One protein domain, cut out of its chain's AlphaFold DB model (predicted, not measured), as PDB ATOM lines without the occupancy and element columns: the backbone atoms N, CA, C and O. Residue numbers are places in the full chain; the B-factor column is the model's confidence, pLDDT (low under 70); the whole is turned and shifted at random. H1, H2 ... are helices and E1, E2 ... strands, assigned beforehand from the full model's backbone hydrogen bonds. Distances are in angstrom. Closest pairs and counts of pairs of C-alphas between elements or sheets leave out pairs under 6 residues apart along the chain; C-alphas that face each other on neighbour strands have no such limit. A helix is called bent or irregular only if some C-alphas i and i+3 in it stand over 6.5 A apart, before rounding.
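Overview. This is residues 25 to 33, 64 to 91 and 115 to 185 of the 185 residues of an uncharacterized protein of Pycnococcus provasolii (UniProt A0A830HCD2). A twisted sheet of five strands has the long helix H1 over one face, along its strands, in two layers; short H2 is on the same face, and H3 grazes the sheet near E4 and E5. The 108 printed residues hold, in order, E1 E2 E3 H1 E4 H2 H3 E5, class mixed, helices and strands. The mixed sheet runs E1 E3 E2 E4 E5. The whole is compact, with a radius of gyration of the C-alphas of 14.3 A and spans of 44 by 30 by 27 A.

Arrangement. Start at E1, residues 26 to 33, antiparallel to E3, residues 116 to 125; N 31 and O 120 are 3.2 A apart. E2, residues 81 to 90, is antiparallel to E3, with N 83 and O 123 at 2.9 A, and to E4, residues 150 to 158, with N 84 and O 155 at 2.8 A. E3, H1, residues 128 to 146, and E4 form a split strand-helix-strand unit, two strands running the same way with E2 between, its crossover right-handed. H1 lies over E3 and E2, its height over the sheet 10.7 A. E4, H2, residues 160 to 164, H3, residues 167 to 173, and E5, residues 176 to 179, form a strand-helix-strand unit of parallel neighbours, also right-handed; N 178 and O 156 are 2.8 A apart. Every O i to N i+4 pair is within hydrogen-bond range in H2, 13 of 15 in H1, and 1 of 3 in H3, beside 2 of 4 O i to N i+3 pairs.

Along the chain. Find C-alpha 26 at (118.732, 140.999, 161.902), where E1 begins its 23.0 A. E2 spans 29.3 A, E3 29.2 A, E4 24.2 A and H1 22.7 A, with a kink of 67 degrees near residue 140. H1 and H3 are irregular: C-alphas 137 and 140 are 7.8 A apart, 169 and 172 7.3 A. E5 ends at C-alpha 179, (108.038, 125.540, 155.248).

Size, cuts and confidence. Residues 34 to 63 and 92 to 114 are cut out, with C-alpha gaps of 13.5 A and 5.2 A. The links printed whole are tight. pLDDT is under 70 at residues 25 to 33, 64 to 77, 91, 115 and 181 to 185.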
ATOM      1  N   ARG A  25     121.744 142.791 158.424       39.88
ATOM      2  CA  ARG A  25     121.487 141.631 159.302       39.88
ATOM      3  C   ARG A  25     120.489 141.941 160.418       39.88
ATOM      4  O   ARG A  25     120.498 143.045 160.959       39.88
ATOM      5  N   ILE A  26     119.673 140.950 160.783       38.94
ATOM      6  CA  ILE A  26     118.732 140.999 161.902       38.94
ATOM      7  C   ILE A  26     118.909 139.741 162.787       38.94
ATOM      8  O   ILE A  26     118.851 138.622 162.299       38.94
ATOM      9  N   PHE A  27     119.082 139.987 164.095       37.53
ATOM     10  CA  PHE A  27     119.100 139.090 165.271       37.53
ATOM     11  C   PHE A  27     120.077 137.900 165.275       37.53
ATOM     12  O   PHE A  27     120.077 137.075 164.382       37.53
ATOM     13  N   LEU A  28     120.862 137.789 166.350       41.06
ATOM     14  CA  LEU A  28     121.579 136.585 166.777       41.06
ATOM     15  C   LEU A  28     121.209 136.382 168.249       41.06
ATOM     16  O   LEU A  28     121.498 137.254 169.069       41.06
ATOM     17  N   ILE A  29     120.522 135.288 168.578       39.59
ATOM     18  CA  ILE A  29     120.201 134.939 169.971       39.59
ATOM     19  C   ILE A  29     120.880 133.616 170.304       39.59
ATOM     20  O   ILE A  29     120.538 132.604 169.694       39.59
ATOM     21  N   LEU A  30     121.812 133.647 171.261       42.16
ATOM     22  CA  LEU A  30     122.463 132.456 171.799       42.16
ATOM     23  C   LEU A  30     121.668 131.888 172.981       42.16
ATOM     24  O   LEU A  30     121.385 132.612 173.933       42.16
ATOM     25  N   TYR A  31     121.318 130.601 172.931       35.75
ATOM     26  CA  TYR A  31     120.789 129.864 174.086       35.75
ATOM     27  C   TYR A  31     121.676 128.657 174.395       35.75
ATOM     28  O   TYR A  31     122.147 127.986 173.479       35.75
ATOM     29  N   TYR A  32     121.837 128.370 175.687       36.72
ATOM     30  CA  TYR A  32     122.468 127.161 176.213       36.72
ATOM     31  C   TYR A  32     121.393 126.232 176.782       36.72
ATOM     32  O   TYR A  32     120.486 126.682 177.493       36.72
ATOM     33  N   ARG A  33     121.499 124.933 176.500       36.09
ATOM     34  CA  ARG A  33     120.741 123.888 177.192       36.09
ATOM     35  C   ARG A  33     121.719 122.820 177.658       36.09
ATOM     36  O   ARG A  33     122.356 122.187 176.823       36.09
ATOM     37  N   THR A  64     127.004 135.227 177.069       29.22
ATOM     38  CA  THR A  64     126.042 136.240 176.609       29.22
ATOM     39  C   THR A  64     126.555 136.882 175.327       29.22
ATOM     40  O   THR A  64     127.508 137.655 175.361       29.22
ATOM     41  N   LEU A  65     125.886 136.629 174.197       36.09
ATOM     42  CA  LEU A  65     126.004 137.489 173.017       36.09
ATOM     43  C   LEU A  65     124.620 137.998 172.613       36.09
ATOM     44  O   LEU A  65     123.808 137.292 172.019       36.09
ATOM     45  N   LEU A  66     124.372 139.251 172.986       31.72
ATOM     46  CA  LEU A  66     123.214 140.046 172.614       31.72
ATOM     47  C   LEU A  66     123.546 140.811 171.326       31.72
ATOM     48  O   LEU A  66     124.399 141.697 171.350       31.72
ATOM     49  N   VAL A  67     122.844 140.535 170.222       33.25
ATOM     50  CA  VAL A  67     122.875 141.412 169.038       33.25
ATOM     51  C   VAL A  67     121.458 141.868 168.693       33.25
ATOM     52  O   VAL A  67     120.649 141.120 168.145       33.25
ATOM     53  N   VAL A  68     121.172 143.133 169.016       36.09
ATOM     54  CA  VAL A  68     119.956 143.871 168.642       36.09
ATOM     55  C   VAL A  68     120.352 145.064 167.776       36.09
ATOM     56  O   VAL A  68     121.133 145.892 168.229       36.09
ATOM     57  N   SER A  69     119.782 145.183 166.571       36.06
ATOM     58  CA  SER A  69     119.618 146.429 165.785       36.06
ATOM     59  C   SER A  69     119.051 146.070 164.398       36.06
ATOM     60  O   SER A  69     119.326 144.983 163.912       36.06
ATOM     61  N   SER A  70     118.329 146.900 163.644       40.78
ATOM     62  CA  SER A  70     117.265 147.874 163.921       40.78
ATOM     63  C   SER A  70     116.520 148.114 162.591       40.78
ATOM     64  O   SER A  70     117.114 148.086 161.518       40.78
ATOM     65  N   SER A  71     115.204 148.329 162.680       43.66
ATOM     66  CA  SER A  71     114.329 149.017 161.717       43.66
ATOM     67  C   SER A  71     114.532 148.780 160.206       43.66
ATOM     68  O   SER A  71     115.036 149.632 159.477       43.66
ATOM     69  N   SER A  72     113.873 147.747 159.691       38.09
ATOM     70  CA  SER A  72     112.932 147.953 158.587       38.09
ATOM     71  C   SER A  72     111.641 147.238 158.967       38.09
ATOM     72  O   SER A  72     111.673 146.208 159.637       38.09
ATOM     73  N   THR A  73     110.485 147.811 158.641       44.88
ATOM     74  CA  THR A  73     109.247 147.027 158.684       44.88
ATOM     75  C   THR A  73     109.516 145.778 157.842       44.88
ATOM     76  O   THR A  73     109.949 145.936 156.702       44.88
ATOM     77  N   LEU A  74     109.327 144.568 158.385       51.41
ATOM     78  CA  LEU A  74     109.286 143.335 157.589       51.41
ATOM     79  C   LEU A  74     108.071 143.454 156.663       51.41
ATOM     80  O   LEU A  74     106.983 142.989 156.979       51.41
ATOM     81  N   ARG A  75     108.221 144.224 155.581       49.41
ATOM     82  CA  ARG A  75     107.154 144.493 154.611       49.41
ATOM     83  C   ARG A  75     106.874 143.251 153.774       49.41
ATOM     84  O   ARG A  75     105.733 143.045 153.386       49.41
ATOM     85  N   ASP A  76     107.894 142.412 153.616       61.09
ATOM     86  CA  ASP A  76     107.860 141.167 152.865       61.09
ATOM     87  C   ASP A  76     108.084 139.996 153.835       61.09
ATOM     88  O   ASP A  76     109.112 139.325 153.791       61.09
ATOM     89  N   ALA A  77     107.144 139.769 154.761       63.75
ATOM     90  CA  ALA A  77     107.208 138.620 155.674       63.75
ATOM     91  C   ALA A  77     107.317 137.280 154.914       63.75
ATOM     92  O   ALA A  77     107.939 136.346 155.408       63.75
ATOM     93  N   ASP A  78     106.802 137.227 153.681       76.12
ATOM     94  CA  ASP A  78     106.899 136.076 152.776       76.12
ATOM     95  C   ASP A  78     108.330 135.783 152.292       76.12
ATOM     96  O   ASP A  78     108.592 134.701 151.769       76.12
ATOM     97  N   LYS A  79     109.263 136.726 152.459       82.12
ATOM     98  CA  LYS A  79     110.685 136.541 152.130       82.12
ATOM     99  C   LYS A  79     111.558 136.281 153.350       82.12
ATOM    100  O   LYS A  79     112.751 136.040 153.214       82.12
ATOM    101  N   LEU A  80     110.989 136.363 154.553       83.62
ATOM    102  CA  LEU A  80     111.752 136.130 155.768       83.62
ATOM    103  C   LEU A  80     112.271 134.688 155.772       83.62
ATOM    104  O   LEU A  80     111.492 133.740 155.668       83.62
ATOM    105  N   VAL A  81     113.580 134.545 155.956       86.69
ATOM    106  CA  VAL A  81     114.230 133.259 156.205       86.69
ATOM    107  C   VAL A  81     114.887 133.306 157.575       86.69
ATOM    108  O   VAL A  81     115.537 134.296 157.905       86.69
ATOM    109  N   THR A  82     114.750 132.253 158.379       88.06
ATOM    110  CA  THR A  82     115.495 132.135 159.638       88.06
ATOM    111  C   THR A  82     116.384 130.904 159.658       88.06
ATOM    112  O   THR A  82     115.923 129.814 159.316       88.06
ATOM    113  N   LEU A  83     117.633 131.075 160.095       89.25
ATOM    114  CA  LEU A  83     118.583 129.989 160.332       89.25
ATOM    115  C   LEU A  83     118.713 129.718 161.824       89.25
ATOM    116  O   LEU A  83     118.849 130.641 162.629       89.25
ATOM    117  N   HIS A  84     118.685 128.440 162.172       90.88
ATOM    118  CA  HIS A  84     118.734 127.929 163.532       90.88
ATOM    119  C   HIS A  84     119.822 126.845 163.641       90.88
ATOM    120  O   HIS A  84     119.484 125.656 163.675       90.88
ATOM    121  N   PRO A  85     121.122 127.194 163.629       87.75
ATOM    122  CA  PRO A  85     122.174 126.216 163.859       87.75
ATOM    123  C   PRO A  85     122.280 125.853 165.347       87.75
ATOM    124  O   PRO A  85     122.143 126.700 166.235       87.75
ATOM    125  N   TYR A  86     122.550 124.579 165.599       87.25
ATOM    126  CA  TYR A  86     122.790 123.977 166.903       87.25
ATOM    127  C   TYR A  86     124.157 123.298 166.857       87.25
ATOM    128  O   TYR A  86     124.344 122.323 166.130       87.25
ATOM    129  N   PHE A  87     125.103 123.805 167.635       81.94
ATOM    130  CA  PHE A  87     126.448 123.267 167.747       81.94
ATOM    131  C   PHE A  87     126.599 122.523 169.065       81.94
ATOM    132  O   PHE A  87     126.398 123.093 170.139       81.94
ATOM    133  N   ARG A  88     126.994 121.260 168.978       83.00
ATOM    134  CA  ARG A  88     127.451 120.466 170.107       83.00
ATOM    135  C   ARG A  88     128.877 120.847 170.447       83.00
ATOM    136  O   ARG A  88     129.766 120.766 169.598       83.00
ATOM    137  N   VAL A  89     129.088 121.210 171.702       76.88
ATOM    138  CA  VAL A  89     130.395 121.540 172.258       76.88
ATOM    139  C   VAL A  89     130.663 120.586 173.407       76.88
ATOM    140  O   VAL A  89     129.839 120.468 174.314       76.88
ATOM    141  N   ALA A  90     131.795 119.888 173.368       73.31
ATOM    142  CA  ALA A  90     132.211 119.065 174.494       73.31
ATOM    143  C   ALA A  90     132.416 119.964 175.723       73.31
ATOM    144  O   ALA A  90     133.111 120.982 175.638       73.31
ATOM    145  N   ALA A  91     131.816 119.594 176.853       63.94
ATOM    146  CA  ALA A  91     132.203 120.143 178.138       63.94
ATOM    147  C   ALA A  91     133.529 119.459 178.477       63.94
ATOM    148  O   ALA A  91     133.535 118.272 178.791       63.94
ATOM    149  N   SER A 115     130.085 114.670 178.878       68.38
ATOM    150  CA  SER A 115     129.309 115.882 179.141       68.38
ATOM    151  C   SER A 115     129.465 116.866 177.981       68.38
ATOM    152  O   SER A 115     130.568 117.092 177.478       68.38
ATOM    153  N   TYR A 116     128.362 117.444 177.522       70.81
ATOM    154  CA  TYR A 116     128.358 118.394 176.414       70.81
ATOM    155  C   TYR A 116     127.291 119.456 176.617       70.81
ATOM    156  O   TYR A 116     126.325 119.274 177.355       70.81
ATOM    157  N   PHE A 117     127.442 120.554 175.893       73.19
ATOM    158  CA  PHE A 117     126.414 121.568 175.801       73.19
ATOM    159  C   PHE A 117     126.105 121.953 174.369       73.19
ATOM    160  O   PHE A 117     126.894 121.735 173.448       73.19
ATOM    161  N   ILE A 118     124.929 122.547 174.192       76.62
ATOM    162  CA  ILE A 118     124.478 123.051 172.902       76.62
ATOM    163  C   ILE A 118     124.601 124.568 172.869       76.62
ATOM    164  O   ILE A 118     123.969 125.260 173.668       76.62
ATOM    165  N   LEU A 119     125.367 125.075 171.904       74.44
ATOM    166  CA  LEU A 119     125.288 126.460 171.453       74.44
ATOM    167  C   LEU A 119     124.251 126.548 170.338       74.44
ATOM    168  O   LEU A 119     124.360 125.870 169.322       74.44
ATOM    169  N   PHE A 120     123.244 127.392 170.511       77.12
ATOM    170  CA  PHE A 120     122.191 127.586 169.519       77.12
ATOM    171  C   PHE A 120     122.166 129.032 169.042       77.12
ATOM    172  O   PHE A 120     122.093 129.909 169.892       77.12
ATOM    173  N   CYS A 121     122.137 129.281 167.732       77.75
ATOM    174  CA  CYS A 121     121.898 130.613 167.171       77.75
ATOM    175  C   CYS A 121     120.488 130.705 166.587       77.75
ATOM    176  O   CYS A 121     119.999 129.766 165.969       77.75
ATOM    177  N   ARG A 122     119.849 131.871 166.707       81.12
ATOM    178  CA  ARG A 122     118.670 132.228 165.907       81.12
ATOM    179  C   ARG A 122     118.964 133.456 165.072       81.12
ATOM    180  O   ARG A 122     119.145 134.530 165.641       81.12
ATOM    181  N   GLU A 123     118.949 133.279 163.761       80.56
ATOM    182  CA  GLU A 123     119.320 134.293 162.783       80.56
ATOM    183  C   GLU A 123     118.163 134.574 161.835       80.56
ATOM    184  O   GLU A 123     117.492 133.640 161.404       80.56
ATOM    185  N   ALA A 124     117.910 135.843 161.509       80.25
ATOM    186  CA  ALA A 124     116.819 136.239 160.625       80.25
ATOM    187  C   ALA A 124     117.319 137.081 159.444       80.25
ATOM    188  O   ALA A 124     118.008 138.093 159.592       80.25
ATOM    189  N   TYR A 125     116.901 136.681 158.251       80.75
ATOM    190  CA  TYR A 125     117.334 137.225 156.976       80.75
ATOM    191  C   TYR A 125     116.136 137.725 156.183       80.75
ATOM    192  O   TYR A 125     115.056 137.141 156.206       80.75
ATOM    193  N   THR A 126     116.335 138.830 155.471       82.94
ATOM    194  CA  THR A 126     115.286 139.473 154.670       82.94
ATOM    195  C   THR A 126     114.962 138.725 153.373       82.94
ATOM    196  O   THR A 126     113.954 139.050 152.749       82.94
ATOM    197  N   SER A 127     115.810 137.769 152.976       84.56
ATOM    198  CA  SER A 127     115.639 136.864 151.833       84.56
ATOM    199  C   SER A 127     116.658 135.715 151.862       84.56
ATOM    200  O   SER A 127     117.648 135.754 152.598       84.56
ATOM    201  N   ALA A 128     116.465 134.728 150.991       90.12
ATOM    202  CA  ALA A 128     117.413 133.675 150.653       90.12
ATOM    203  C   ALA A 128     118.737 134.237 150.111       90.12
ATOM    204  O   ALA A 128     119.811 133.763 150.476       90.12
ATOM    205  N   ASP A 129     118.703 135.300 149.305       86.75
ATOM    206  CA  ASP A 129     119.929 135.969 148.852       86.75
ATOM    207  C   ASP A 129     120.735 136.550 150.020       86.75
ATOM    208  O   ASP A 129     121.964 136.446 150.043       86.75
ATOM    209  N   ALA A 130     120.061 137.111 151.030       81.19
ATOM    210  CA  ALA A 130     120.732 137.594 152.232       81.19
ATOM    211  C   ALA A 130     121.383 136.445 153.027       81.19
ATOM    212  O   ALA A 130     122.476 136.635 153.565       81.19
ATOM    213  N   VAL A 131     120.773 135.252 153.037       86.50
ATOM    214  CA  VAL A 131     121.387 134.030 153.590       86.50
ATOM    215  C   VAL A 131     122.639 133.638 152.806       86.50
ATOM    216  O   VAL A 131     123.693 133.454 153.404       86.50
ATOM    217  N   LYS A 132     122.578 133.561 151.471       87.75
ATOM    218  CA  LYS A 132     123.742 133.197 150.635       87.75
ATOM    219  C   LYS A 132     124.912 134.163 150.836       87.75
ATOM    220  O   LYS A 132     126.055 133.737 150.983       87.75
ATOM    221  N   ILE A 133     124.624 135.467 150.899       82.56
ATOM    222  CA  ILE A 133     125.624 136.496 151.215       82.56
ATOM    223  C   ILE A 133     126.196 136.275 152.617       82.56
ATOM    224  O   ILE A 133     127.399 136.431 152.818       82.56
ATOM    225  N   HIS A 134     125.365 135.933 153.602       82.44
ATOM    226  CA  HIS A 134     125.849 135.613 154.940       82.44
ATOM    227  C   HIS A 134     126.799 134.409 154.925       82.44
ATOM    228  O   HIS A 134     127.922 134.567 155.397       82.44
ATOM    229  N   LEU A 135     126.407 133.282 154.318       83.19
ATOM    230  CA  LEU A 135     127.231 132.069 154.214       83.19
ATOM    231  C   LEU A 135     128.603 132.362 153.592       83.19
ATOM    232  O   LEU A 135     129.626 131.955 154.134       83.19
ATOM    233  N   ALA A 136     128.643 133.150 152.513       80.88
ATOM    234  CA  ALA A 136     129.896 133.552 151.872       80.88
ATOM    235  C   ALA A 136     130.792 134.425 152.771       80.88
ATOM    236  O   ALA A 136     132.013 134.382 152.652       80.88
ATOM    237  N   ASN A 137     130.201 135.221 153.666       77.12
ATOM    238  CA  ASN A 137     130.948 136.085 154.582       77.12
ATOM    239  C   ASN A 137     131.449 135.353 155.832       77.12
ATOM    240  O   ASN A 137     132.389 135.834 156.461       77.12
ATOM    241  N   VAL A 138     130.783 134.269 156.242       79.56
ATOM    242  CA  VAL A 138     131.116 133.547 157.478       79.56
ATOM    243  C   VAL A 138     131.816 132.216 157.242       79.56
ATOM    244  O   VAL A 138     132.160 131.593 158.230       79.56
ATOM    245  N   GLY A 139     132.060 131.796 155.995       78.31
ATOM    246  CA  GLY A 139     132.673 130.498 155.672       78.31
ATOM    247  C   GLY A 139     133.929 130.185 156.492       78.31
ATOM    248  O   GLY A 139     133.930 129.221 157.245       78.31
ATOM    249  N   ASP A 140     134.936 131.063 156.451       77.31
ATOM    250  CA  ASP A 140     136.186 130.864 157.206       77.31
ATOM    251  C   ASP A 140     135.949 130.790 158.730       77.31
ATOM    252  O   ASP A 140     136.561 129.987 159.432       77.31
ATOM    253  N   LEU A 141     135.033 131.613 159.259       76.25
ATOM    254  CA  LEU A 141     134.688 131.610 160.685       76.25
ATOM    255  C   LEU A 141     133.902 130.351 161.077       76.25
ATOM    256  O   LEU A 141     134.079 129.824 162.173       76.25
ATOM    257  N   LEU A 142     133.021 129.885 160.194       78.25
ATOM    258  CA  LEU A 142     132.256 128.664 160.377       78.25
ATOM    259  C   LEU A 142     133.203 127.463 160.408       78.25
ATOM    260  O   LEU A 142     133.077 126.646 161.313       78.25
ATOM    261  N   ASP A 143     134.191 127.402 159.517       80.00
ATOM    262  CA  ASP A 143     135.220 126.357 159.520       80.00
ATOM    263  C   ASP A 143     136.019 126.345 160.835       80.00
ATOM    264  O   ASP A 143     136.243 125.283 161.422       80.00
ATOM    265  N   GLU A 144     136.393 127.519 161.361       76.50
ATOM    266  CA  GLU A 144     137.033 127.621 162.680       76.50
ATOM    267  C   GLU A 144     136.128 127.074 163.800       76.50
ATOM    268  O   GLU A 144     136.589 126.305 164.646       76.50
ATOM    269  N   ILE A 145     134.837 127.414 163.801       75.94
ATOM    270  CA  ILE A 145     133.871 126.931 164.804       75.94
ATOM    271  C   ILE A 145     133.656 125.416 164.686       75.94
ATOM    272  O   ILE A 145     133.628 124.719 165.703       75.94
ATOM    273  N   LEU A 146     133.546 124.883 163.469       82.69
ATOM    274  CA  LEU A 146     133.376 123.451 163.206       82.69
ATOM    275  C   LEU A 146     134.637 122.634 163.520       82.69
ATOM    276  O   LEU A 146     134.551 121.426 163.714       82.69
ATOM    277  N   SER A 147     135.807 123.268 163.634       82.62
ATOM    278  CA  SER A 147     137.011 122.592 164.139       82.62
ATOM    279  C   SER A 147     136.969 122.316 165.650       82.62
ATOM    280  O   SER A 147     137.700 121.455 166.139       82.62
ATOM    281  N   LEU A 148     136.118 123.038 166.389       79.88
ATOM    282  CA  LEU A 148     135.975 122.951 167.849       79.88
ATOM    283  C   LEU A 148     134.636 122.348 168.290       79.88
ATOM    284  O   LEU A 148     134.460 122.015 169.461       79.88
ATOM    285  N   THR A 149     133.673 122.258 167.376       81.81
ATOM    286  CA  THR A 149     132.283 121.896 167.662       81.81
ATOM    287  C   THR A 149     131.740 120.995 166.563       81.81
ATOM    288  O   THR A 149     132.285 120.929 165.468       81.81
ATOM    289  N   THR A 150     130.638 120.303 166.829       87.88
ATOM    290  CA  THR A 150     129.895 119.583 165.788       87.88
ATOM    291  C   THR A 150     128.604 120.331 165.499       87.88
ATOM    292  O   THR A 150     127.830 120.570 166.422       87.88
ATOM    293  N   LEU A 151     128.337 120.683 164.237       90.25
ATOM    294  CA  LEU A 151     126.999 121.120 163.833       90.25
ATOM    295  C   LEU A 151     126.055 119.923 163.950       90.25
ATOM    296  O   LEU A 151     126.068 119.021 163.121       90.25
ATOM    297  N   GLU A 152     125.275 119.902 165.023       88.69
ATOM    298  CA  GLU A 152     124.355 118.811 165.331       88.69
ATOM    299  C   GLU A 152     123.053 118.946 164.546       88.69
ATOM    300  O   GLU A 152     122.433 117.947 164.188       88.69
ATOM    301  N   ARG A 153     122.632 120.187 164.279       93.44
ATOM    302  CA  ARG A 153     121.422 120.475 163.514       93.44
ATOM    303  C   ARG A 153     121.461 121.875 162.926       93.44
ATOM    304  O   ARG A 153     121.902 122.808 163.589       93.44
ATOM    305  N   LEU A 154     120.910 122.039 161.732       94.31
ATOM    306  CA  LEU A 154     120.646 123.341 161.130       94.31
ATOM    307  C   LEU A 154     119.200 123.373 160.646       94.31
ATOM    308  O   LEU A 154     118.881 122.744 159.647       94.31
ATOM    309  N   GLU A 155     118.327 124.109 161.335       94.81
ATOM    310  CA  GLU A 155     116.964 124.318 160.836       94.81
ATOM    311  C   GLU A 155     116.890 125.602 160.001       94.81
ATOM    312  O   GLU A 155     117.450 126.638 160.370       94.81
ATOM    313  N   VAL A 156     116.144 125.548 158.902       95.06
ATOM    314  CA  VAL A 156     115.930 126.664 157.978       95.06
ATOM    315  C   VAL A 156     114.433 126.851 157.809       95.06
ATOM    316  O   VAL A 156     113.740 125.962 157.318       95.06
ATOM    317  N   HIS A 157     113.919 128.007 158.220       93.12
ATOM    318  CA  HIS A 157     112.489 128.307 158.156       93.12
ATOM    319  C   HIS A 157     112.237 129.418 157.147       93.12
ATOM    320  O   HIS A 157     112.977 130.396 157.116       93.12
ATOM    321  N   GLY A 158     111.196 129.288 156.330       89.62
ATOM    322  CA  GLY A 158     110.861 130.272 155.299       89.62
ATOM    323  C   GLY A 158     109.734 129.794 154.391       89.62
ATOM    324  O   GLY A 158     109.170 128.716 154.587       89.62
ATOM    325  N   THR A 159     109.377 130.588 153.388       90.81
ATOM    326  CA  THR A 159     108.389 130.183 152.378       90.81
ATOM    327  C   THR A 159     108.986 129.195 151.379       90.81
ATOM    328  O   THR A 159     110.199 129.119 151.194       90.81
ATOM    329  N   SER A 160     108.134 128.437 150.682       91.19
ATOM    330  CA  SER A 160     108.600 127.464 149.687       91.19
ATOM    331  C   SER A 160     109.445 128.076 148.571       91.19
ATOM    332  O   SER A 160     110.349 127.403 148.091       91.19
ATOM    333  N   SER A 161     109.182 129.326 148.177       91.62
ATOM    334  CA  SER A 161     109.988 130.020 147.169       91.62
ATOM    335  C   SER A 161     111.397 130.325 147.670       91.62
ATOM    336  O   SER A 161     112.352 130.006 146.976       91.62
ATOM    337  N   GLU A 162     111.536 130.868 148.881       92.25
ATOM    338  CA  GLU A 162     112.853 131.211 149.434       92.25
ATOM    339  C   GLU A 162     113.663 129.955 149.774       92.25
ATOM    340  O   GLU A 162     114.853 129.876 149.480       92.25
ATOM    341  N   LEU A 163     113.023 128.932 150.352       93.81
ATOM    342  CA  LEU A 163     113.720 127.696 150.717       93.81
ATOM    343  C   LEU A 163     114.193 126.916 149.486       93.81
ATOM    344  O   LEU A 163     115.275 126.336 149.532       93.81
ATOM    345  N   ALA A 164     113.442 126.948 148.375       94.50
ATOM    346  CA  ALA A 164     113.859 126.347 147.104       94.50
ATOM    347  C   ALA A 164     115.228 126.869 146.634       94.50
ATOM    348  O   ALA A 164     116.024 126.111 146.085       94.50
ATOM    349  N   GLU A 165     115.522 128.144 146.890       95.19
ATOM    350  CA  GLU A 165     116.779 128.785 146.506       95.19
ATOM    351  C   GLU A 165     117.977 128.428 147.396       95.19
ATOM    352  O   GLU A 165     119.115 128.740 147.035       95.19
ATOM    353  N   LEU A 166     117.738 127.821 148.560       95.81
ATOM    354  CA  LEU A 166     118.760 127.546 149.570       95.81
ATOM    355  C   LEU A 166     119.190 126.082 149.639       95.81
ATOM    356  O   LEU A 166     120.209 125.809 150.266       95.81
ATOM    357  N   HIS A 167     118.471 125.163 148.982       93.12
ATOM    358  CA  HIS A 167     118.793 123.726 149.002       93.12
ATOM    359  C   HIS A 167     120.248 123.459 148.624       93.12
ATOM    360  O   HIS A 167     120.980 122.891 149.420       93.12
ATOM    361  N   GLU A 168     120.700 123.936 147.463       95.06
ATOM    362  CA  GLU A 168     122.075 123.693 147.002       95.06
ATOM    363  C   GLU A 168     123.130 124.314 147.931       95.06
ATOM    364  O   GLU A 168     124.165 123.709 148.193       95.06
ATOM    365  N   ALA A 169     122.863 125.511 148.461       93.25
ATOM    366  CA  ALA A 169     123.808 126.219 149.321       93.25
ATOM    367  C   ALA A 169     123.949 125.581 150.715       93.25
ATOM    368  O   ALA A 169     124.988 125.743 151.353       93.25
ATOM    369  N   LEU A 170     122.911 124.892 151.196       94.88
ATOM    370  CA  LEU A 170     122.841 124.336 152.550       94.88
ATOM    371  C   LEU A 170     122.913 122.801 152.597       94.88
ATOM    372  O   LEU A 170     123.051 122.248 153.686       94.88
ATOM    373  N   ASP A 171     122.879 122.118 151.449       93.69
ATOM    374  CA  ASP A 171     123.068 120.663 151.333       93.69
ATOM    375  C   ASP A 171     124.356 120.167 152.022       93.69
ATOM    376  O   ASP A 171     124.269 119.224 152.813       93.69
ATOM    377  N   PRO A 172     125.523 120.841 151.886       93.12
ATOM    378  CA  PRO A 172     126.742 120.416 152.579       93.12
ATOM    379  C   PRO A 172     126.646 120.473 154.109       93.12
ATOM    380  O   PRO A 172     127.428 119.820 154.796       93.12
ATOM    381  N   LEU A 173     125.710 121.266 154.643       92.19
ATOM    382  CA  LEU A 173     125.489 121.447 156.077       92.19
ATOM    383  C   LEU A 173     124.370 120.547 156.624       92.19
ATOM    384  O   LEU A 173     124.076 120.617 157.815       92.19
ATOM    385  N   GLY A 174     123.735 119.720 155.781       94.50
ATOM    386  CA  GLY A 174     122.675 118.799 156.199       94.50
ATOM    387  C   GLY A 174     121.442 119.507 156.770       94.50
ATOM    388  O   GLY A 174     120.896 119.070 157.778       94.50
ATOM    389  N   ALA A 175     121.040 120.630 156.168       95.94
ATOM    390  CA  ALA A 175     119.975 121.476 156.696       95.94
ATOM    391  C   ALA A 175     118.570 120.842 156.638       95.94
ATOM    392  O   ALA A 175     118.146 120.305 155.613       95.94
ATOM    393  N   ASP A 176     117.805 121.022 157.716       95.62
ATOM    394  CA  ASP A 176     116.391 120.668 157.822       95.62
ATOM    395  C   ASP A 176     115.502 121.857 157.420       95.62
ATOM    396  O   ASP A 176     115.534 122.925 158.039       95.62
ATOM    397  N   PHE A 177     114.659 121.671 156.401       94.31
ATOM    398  CA  PHE A 177     113.803 122.731 155.857       94.31
ATOM    399  C   PHE A 177     112.377 122.692 156.422       94.31
ATOM    400  O   PHE A 177     111.648 121.710 156.263       94.31
ATOM    401  N   TYR A 178     111.943 123.813 157.000       93.56
ATOM    402  CA  TYR A 178     110.620 124.007 157.587       93.56
ATOM    403  C   TYR A 178     109.847 125.088 156.830       93.56
ATOM    404  O   TYR A 178     110.105 126.288 156.938       93.56
ATOM    405  N   TYR A 179     108.857 124.651 156.058       88.06
ATOM    406  CA  TYR A 179     108.038 125.540 155.248       88.06
ATOM    407  C   TYR A 179     107.009 126.268 156.116       88.06
ATOM    408  O   TYR A 179     106.148 125.647 156.744       88.06
ATOM    409  N   ALA A 180     107.070 127.598 156.125       78.31
ATOM    410  CA  ALA A 180     106.022 128.419 156.701       78.31
ATOM    411  C   ALA A 180     104.759 128.269 155.841       78.31
ATOM    412  O   ALA A 180     104.697 128.737 154.703       78.31
ATOM    413  N   ASN A 181     103.739 127.603 156.388       61.50
ATOM    414  CA  ASN A 181     102.408 127.570 155.791       61.50
ATOM    415  C   ASN A 181     101.820 128.977 155.910       61.50
ATOM    416  O   ASN A 181     101.297 129.348 156.960       61.50
ATOM    417  N   GLY A 182     101.967 129.787 154.867       51.38
ATOM    418  CA  GLY A 182     101.459 131.151 154.861       51.38
ATOM    419  C   GLY A 182      99.943 131.179 155.036       51.38
ATOM    420  O   GLY A 182      99.233 130.940 154.071       51.38
ATOM    421  N   VAL A 183      99.470 131.493 156.248       37.59
ATOM    422  CA  VAL A 183      98.280 132.324 156.500       37.59
ATOM    423  C   VAL A 183      98.446 132.995 157.870       37.59
ATOM    424  O   VAL A 183      98.241 132.371 158.912       37.59
ATOM    425  N   ALA A 184      98.795 134.282 157.887       34.75
ATOM    426  CA  ALA A 184      98.409 135.139 159.002       34.75
ATOM    427  C   ALA A 184      96.911 135.426 158.827       34.75
ATOM    428  O   ALA A 184      96.534 136.136 157.895       34.75
ATOM    429  N   ASN A 185      96.066 134.796 159.646       32.94
ATOM    430  CA  ASN A 185      94.665 135.206 159.793       32.94
ATOM    431  C   ASN A 185      94.581 136.445 160.683       32.94
ATOM    432  O   ASN A 185      95.306 136.467 161.705       32.94
TER     433      ASN A 185